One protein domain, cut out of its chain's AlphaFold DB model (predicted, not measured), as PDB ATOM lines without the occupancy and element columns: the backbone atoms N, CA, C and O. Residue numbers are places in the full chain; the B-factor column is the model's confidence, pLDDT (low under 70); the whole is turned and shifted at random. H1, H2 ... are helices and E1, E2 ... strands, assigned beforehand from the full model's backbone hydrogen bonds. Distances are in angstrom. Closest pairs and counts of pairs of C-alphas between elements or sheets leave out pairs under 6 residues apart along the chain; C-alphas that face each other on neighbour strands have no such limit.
ATOM      1  N   PRO A 282     113.404 171.392 151.201       94.12
ATOM      2  CA  PRO A 282     114.417 172.433 151.036       94.12
ATOM      3  C   PRO A 282     114.281 173.558 152.079       94.12
ATOM      4  O   PRO A 282     113.345 173.603 152.879       94.12
ATOM      5  N   GLY A 283     115.221 174.507 152.055       92.25
ATOM      6  CA  GLY A 283     115.116 175.777 152.789       92.25
ATOM      7  C   GLY A 283     115.408 175.700 154.291       92.25
ATOM      8  O   GLY A 283     115.237 176.693 154.998       92.25
ATOM      9  N   HIS A 284     115.867 174.549 154.778       95.69
ATOM     10  CA  HIS A 284     116.292 174.376 156.162       95.69
ATOM     11  C   HIS A 284     117.750 174.793 156.346       95.69
ATOM     12  O   HIS A 284     118.505 174.948 155.385       95.69
ATOM     13  N   ILE A 285     118.150 174.997 157.599       94.56
ATOM     14  CA  ILE A 285     119.499 175.438 157.959       94.56
ATOM     15  C   ILE A 285     120.113 174.429 158.913       94.56
ATOM     16  O   ILE A 285     119.585 174.212 160.002       94.56
ATOM     17  N   GLN A 286     121.243 173.851 158.523       94.25
ATOM     18  CA  GLN A 286     122.055 172.996 159.374       94.25
ATOM     19  C   GLN A 286     123.076 173.832 160.146       94.25
ATOM     20  O   GLN A 286     123.739 174.709 159.585       94.25
ATOM     21  N   CYS A 287     123.223 173.538 161.435       91.75
ATOM     22  CA  CYS A 287     124.337 174.020 162.238       91.75
ATOM     23  C   CYS A 287     125.620 173.258 161.888       91.75
ATOM     24  O   CYS A 287     125.668 172.043 162.051       91.75
ATOM     25  N   GLY A 288     126.672 173.960 161.460       88.81
ATOM     26  CA  GLY A 288     127.959 173.337 161.126       88.81
ATOM     27  C   GLY A 288     128.701 172.693 162.306       88.81
ATOM     28  O   GLY A 288     129.627 171.928 162.071       88.81
ATOM     29  N   THR A 289     128.303 172.979 163.553       89.44
ATOM     30  CA  THR A 289     128.972 172.462 164.761       89.44
ATOM     31  C   THR A 289     128.225 171.283 165.391       89.44
ATOM     32  O   THR A 289     128.838 170.273 165.711       89.44
ATOM     33  N   CYS A 290     126.903 171.389 165.590       88.31
ATOM     34  CA  CYS A 290     126.101 170.331 166.226       88.31
ATOM     35  C   CYS A 290     125.236 169.525 165.246       88.31
ATOM     36  O   CYS A 290     124.465 168.673 165.688       88.31
ATOM     37  N   HIS A 291     125.297 169.838 163.947       89.62
ATOM     38  CA  HIS A 291     124.578 169.183 162.845       89.62
ATOM     39  C   HIS A 291     123.045 169.146 162.945       89.62
ATOM     40  O   HIS A 291     122.380 168.603 162.061       89.62
ATOM     41  N   HIS A 292     122.459 169.800 163.950       89.75
ATOM     42  CA  HIS A 292     121.017 169.968 164.056       89.75
ATOM     43  C   HIS A 292     120.495 170.869 162.941       89.75
ATOM     44  O   HIS A 292     121.113 171.883 162.596       89.75
ATOM     45  N   CYS A 293     119.334 170.504 162.401       93.25
ATOM     46  CA  CYS A 293     118.682 171.262 161.348       93.25
ATOM     47  C   CYS A 293     117.476 172.046 161.877       93.25
ATOM     48  O   CYS A 293     116.685 171.564 162.689       93.25
ATOM     49  N   TYR A 294     117.328 173.267 161.372       93.06
ATOM     50  CA  TYR A 294     116.336 174.242 161.803       93.06
ATOM     51  C   TYR A 294     115.467 174.660 160.620       93.06
ATOM     52  O   TYR A 294     115.974 174.965 159.543       93.06
ATOM     53  N   ALA A 295     114.154 174.733 160.844       92.81
ATOM     54  CA  ALA A 295     113.176 175.114 159.823       92.81
ATOM     55  C   ALA A 295     113.299 176.565 159.329       92.81
ATOM     56  O   ALA A 295     112.705 176.931 158.322       92.81
ATOM     57  N   SER A 296     114.021 177.424 160.050       93.12
ATOM     58  CA  SER A 296     114.178 178.828 159.679       93.12
ATOM     59  C   SER A 296     115.441 179.430 160.284       93.12
ATOM     60  O   SER A 296     115.966 178.951 161.292       93.12
ATOM     61  N   ARG A 297     115.878 180.572 159.740       93.25
ATOM     62  CA  ARG A 297     116.967 181.357 160.338       93.25
ATOM     63  C   ARG A 297     116.634 181.845 161.744       93.25
ATOM     64  O   ARG A 297     117.516 181.906 162.592       93.25
ATOM     65  N   LYS A 298     115.361 182.147 162.008       94.31
ATOM     66  CA  LYS A 298     114.893 182.582 163.327       94.31
ATOM     67  C   LYS A 298     115.097 181.489 164.377       94.31
ATOM     68  O   LYS A 298     115.620 181.780 165.444       94.31
ATOM     69  N   THR A 299     114.716 180.248 164.072       93.06
ATOM     70  CA  THR A 299     114.897 179.113 164.993       93.06
ATOM     71  C   THR A 299     116.363 178.713 165.138       93.06
ATOM     72  O   THR A 299     116.769 178.352 166.236       93.06
ATOM     73  N   PHE A 300     117.171 178.864 164.084       93.38
ATOM     74  CA  PHE A 300     118.626 178.701 164.157       93.38
ATOM     75  C   PHE A 300     119.285 179.727 165.096       93.38
ATOM     76  O   PHE A 300     120.052 179.355 165.976       93.38
ATOM     77  N   ASN A 301     118.944 181.013 164.969       91.75
ATOM     78  CA  ASN A 301     119.531 182.081 165.789       91.75
ATOM     79  C   ASN A 301     119.191 181.957 167.290       91.75
ATOM     80  O   ASN A 301     119.886 182.537 168.116       91.75
ATOM     81  N   LEU A 302     118.114 181.243 167.640       92.81
ATOM     82  CA  LEU A 302     117.749 180.946 169.031       92.81
ATOM     83  C   LEU A 302     118.525 179.759 169.613       92.81
ATOM     84  O   LEU A 302     118.504 179.562 170.827       92.81
ATOM     85  N   HIS A 303     119.175 178.950 168.773       88.81
ATOM     86  CA  HIS A 303     119.970 177.835 169.260       88.81
ATOM     87  C   HIS A 303     121.192 178.382 170.025       88.81
ATOM     88  O   HIS A 303     121.744 179.431 169.676       88.81
ATOM     89  N   GLN A 304     121.680 177.638 171.011       90.62
ATOM     90  CA  GLN A 304     122.967 177.898 171.652       90.62
ATOM     91  C   GLN A 304     123.832 176.656 171.467       90.62
ATOM     92  O   GLN A 304     123.479 175.584 171.953       90.62
ATOM     93  N   CYS A 305     124.938 176.788 170.740       87.06
ATOM     94  CA  CYS A 305     125.886 175.700 170.524       87.06
ATOM     95  C   CYS A 305     127.225 176.054 171.168       87.06
ATOM     96  O   CYS A 305     127.601 177.231 171.169       87.06
ATOM     97  N   PRO A 306     127.948 175.069 171.728       83.75
ATOM     98  CA  PRO A 306     129.319 175.275 172.171       83.75
ATOM     99  C   PRO A 306     130.175 175.878 171.049       83.75
ATOM    100  O   PRO A 306     130.016 175.522 169.880       83.75
ATOM    101  N   LYS A 307     131.061 176.811 171.427       74.94
ATOM    102  CA  LYS A 307     131.966 177.525 170.514       74.94
ATOM    103  C   LYS A 307     132.789 176.536 169.672       74.94
ATOM    104  O   LYS A 307     133.204 175.511 170.218       74.94
ATOM    105  N   PRO A 308     133.107 176.860 168.404       78.06
ATOM    106  CA  PRO A 308     132.970 178.164 167.727       78.06
ATOM    107  C   PRO A 308     131.535 178.531 167.315       78.06
ATOM    108  O   PRO A 308     130.656 177.673 167.286       78.06
ATOM    109  N   ASP A 309     131.314 179.818 167.008       79.62
ATOM    110  CA  ASP A 309     130.033 180.306 166.483       79.62
ATOM    111  C   ASP A 309     129.654 179.496 165.235       79.62
ATOM    112  O   ASP A 309     130.435 179.432 164.279       79.62
ATOM    113  N   PRO A 310     128.489 178.834 165.229       83.19
ATOM    114  CA  PRO A 310     128.192 177.878 164.186       83.19
ATOM    115  C   PRO A 310     127.869 178.560 162.874       83.19
ATOM    116  O   PRO A 310     127.055 179.485 162.799       83.19
ATOM    117  N   LEU A 311     128.460 178.022 161.813       87.69
ATOM    118  CA  LEU A 311     128.163 178.442 160.460       87.69
ATOM    119  C   LEU A 311     126.838 177.806 160.000       87.69
ATOM    120  O   LEU A 311     126.687 176.581 160.049       87.69
ATOM    121  N   PRO A 312     125.865 178.619 159.566       92.44
ATOM    122  CA  PRO A 312     124.599 178.139 159.035       92.44
ATOM    123  C   PRO A 312     124.773 177.684 157.589       92.44
ATOM    124  O   PRO A 312     125.132 178.487 156.728       92.44
ATOM    125  N   THR A 313     124.439 176.426 157.316       92.56
ATOM    126  CA  THR A 313     124.505 175.847 155.969       92.56
ATOM    127  C   THR A 313     123.091 175.555 155.466       92.56
ATOM    128  O   THR A 313     122.380 174.777 156.106       92.56
ATOM    129  N   PRO A 314     122.630 176.176 154.363       93.50
ATOM    130  CA  PRO A 314     121.368 175.803 153.733       93.50
ATOM    131  C   PRO A 314     121.395 174.328 153.324       93.50
ATOM    132  O   PRO A 314     122.344 173.885 152.683       93.50
ATOM    133  N   THR A 315     120.366 173.569 153.685       94.25
ATOM    134  CA  THR A 315     120.305 172.129 153.418       94.25
ATOM    135  C   THR A 315     118.886 171.678 153.079       94.25
ATOM    136  O   THR A 315     117.901 172.358 153.384       94.25
ATOM    137  N   HIS A 316     118.794 170.501 152.466       95.69
ATOM    138  CA  HIS A 316     117.569 169.714 152.458       95.69
ATOM    139  C   HIS A 316     117.528 168.855 153.719       95.69
ATOM    140  O   HIS A 316     118.580 168.493 154.257       95.69
ATOM    141  N   VAL A 317     116.328 168.543 154.202       95.62
ATOM    142  CA  VAL A 317     116.155 167.723 155.405       95.62
ATOM    143  C   VAL A 317     115.092 166.653 155.246       95.62
ATOM    144  O   VAL A 317     114.129 166.822 154.501       95.62
ATOM    145  N   GLN A 318     115.235 165.591 156.029       94.88
ATOM    146  CA  GLN A 318     114.170 164.643 156.342       94.88
ATOM    147  C   GLN A 318     114.007 164.546 157.867       94.88
ATOM    148  O   GLN A 318     114.806 165.082 158.640       94.88
ATOM    149  N   GLN A 319     112.928 163.904 158.308       93.00
ATOM    150  CA  GLN A 319     112.644 163.670 159.722       93.00
ATOM    151  C   GLN A 319     112.188 162.231 159.925       93.00
ATOM    152  O   GLN A 319     111.410 161.698 159.130       93.00
ATOM    153  N   PHE A 320     112.605 161.636 161.039       89.81
ATOM    154  CA  PHE A 320     112.046 160.381 161.520       89.81
ATOM    155  C   PHE A 320     110.691 160.658 162.187       89.81
ATOM    156  O   PHE A 320     110.603 160.946 163.381       89.81
ATOM    157  N   ARG A 321     109.609 160.654 161.400       83.81
ATOM    158  CA  ARG A 321     108.257 160.901 161.931       83.81
ATOM    159  C   ARG A 321     107.875 159.851 162.976       83.81
ATOM    160  O   ARG A 321     108.304 158.704 162.892       83.81
ATOM    161  N   ASN A 322     107.041 160.266 163.932       76.19
ATOM    162  CA  ASN A 322     106.601 159.510 165.117       76.19
ATOM    163  C   ASN A 322     107.683 159.229 166.172       76.19
ATOM    164  O   ASN A 322     107.368 158.671 167.221       76.19
ATOM    165  N   PHE A 323     108.916 159.696 165.969       73.69
ATOM    166  CA  PHE A 323     109.944 159.658 167.000       73.69
ATOM    167  C   PHE A 323     109.903 160.945 167.846       73.69
ATOM    168  O   PHE A 323     110.104 162.053 167.348       73.69
ATOM    169  N   SER A 324     109.623 160.799 169.148       59.97
ATOM    170  CA  SER A 324     109.397 161.908 170.095       59.97
ATOM    171  C   SER A 324     110.611 162.817 170.299       59.97
ATOM    172  O   SER A 324     110.457 163.940 170.778       59.97
ATOM    173  N   GLY A 325     111.800 162.351 169.915       65.12
ATOM    174  CA  GLY A 325     113.035 163.122 169.947       65.12
ATOM    175  C   GLY A 325     113.508 163.633 168.590       65.12
ATOM    176  O   GLY A 325     114.566 164.243 168.576       65.12
ATOM    177  N   SER A 326     112.805 163.381 167.473       64.12
ATOM    178  CA  SER A 326     113.389 163.517 166.127       64.12
ATOM    179  C   SER A 326     113.644 164.966 165.710       64.12
ATOM    180  O   SER A 326     112.696 165.660 165.310       64.12
ATOM    181  N   PRO A 327     114.906 165.429 165.704       76.12
ATOM    182  CA  PRO A 327     115.266 166.637 164.992       76.12
ATOM    183  C   PRO A 327     115.277 166.339 163.489       76.12
ATOM    184  O   PRO A 327     115.531 165.214 163.054       76.12
ATOM    185  N   TRP A 328     115.066 167.371 162.681       92.06
ATOM    186  CA  TRP A 328     115.391 167.310 161.260       92.06
ATOM    187  C   TRP A 328     116.866 166.910 161.084       92.06
ATOM    188  O   TRP A 328     117.737 167.411 161.808       92.06
ATOM    189  N   PHE A 329     117.154 166.021 160.138       93.38
ATOM    190  CA  PHE A 329     118.518 165.651 159.754       93.38
ATOM    191  C   PHE A 329     118.780 166.039 158.303       93.38
ATOM    192  O   PHE A 329     117.866 166.054 157.476       93.38
ATOM    193  N   ALA A 330     120.027 166.398 158.013       95.19
ATOM    194  CA  ALA A 330     120.428 166.849 156.692       95.19
ATOM    195  C   ALA A 330     120.443 165.678 155.708       95.19
ATOM    196  O   ALA A 330     120.908 164.585 156.038       95.19
ATOM    197  N   VAL A 331     119.975 165.928 154.488       95.06
ATOM    198  CA  VAL A 331     120.077 164.976 153.384       95.06
ATOM    199  C   VAL A 331     120.800 165.603 152.209       95.06
ATOM    200  O   VAL A 331     120.606 166.782 151.898       95.06
ATOM    201  N   ILE A 332     121.640 164.805 151.557       92.38
ATOM    202  CA  ILE A 332     122.299 165.190 150.317       92.38
ATOM    203  C   ILE A 332     121.187 165.290 149.271       92.38
ATOM    204  O   ILE A 332     120.489 164.299 149.036       92.38
TER     205      ILE A 332
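This is residues 282 to 332 of the 590 residues of an uncharacterized protein of Agaricus bisporus var. burnettii (strain JB137-S8 / ATCC MYA-4627 / FGSC 10392) (UniProt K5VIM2). A small three-stranded sheet has one short helix, H1, over E1, and the loops before and after E2 reach to the two far ends. The 51 printed residues include E1, H1, E2 and E3 in chain order; the antiparallel sheet runs E1, E2, E3. The class is mixed, with under half of the residues in named elements. The whole is compact, radius of gyration of the C-alphas 10.7 A, spanning 31 by 21 by 18 A.

E1, residues 282 to 287, is antiparallel to E2, residues 312 to 318, with N 286 and O 313 2.8 A apart. Residues 285 to 286 also pair with 293 to 294. H1, residues 297 to 301, is on the sheet over E1, height 8.9 A; the closest C-alphas, Ile 285 and Arg 297, are 6.9 A apart. Its O i to N i+4 pair is within hydrogen-bond range. E2 and E3, residues 329 to 331, form a hairpin, with N 329 and O 318 2.9 A apart.

E1 begins at C-alpha 282 (114.417, 172.433, 151.036) and measures 15.0 A, H1 6.1 A, E2 17.3 A and E3 6.6 A, ending at C-alpha 331 (120.077, 164.976, 153.384).

The farthest C-alphas, Pro 308 and Asn 322, are 32.4 A apart. The printed part has no cut; its three links are short. Residues 324 to 326 have pLDDT under 70.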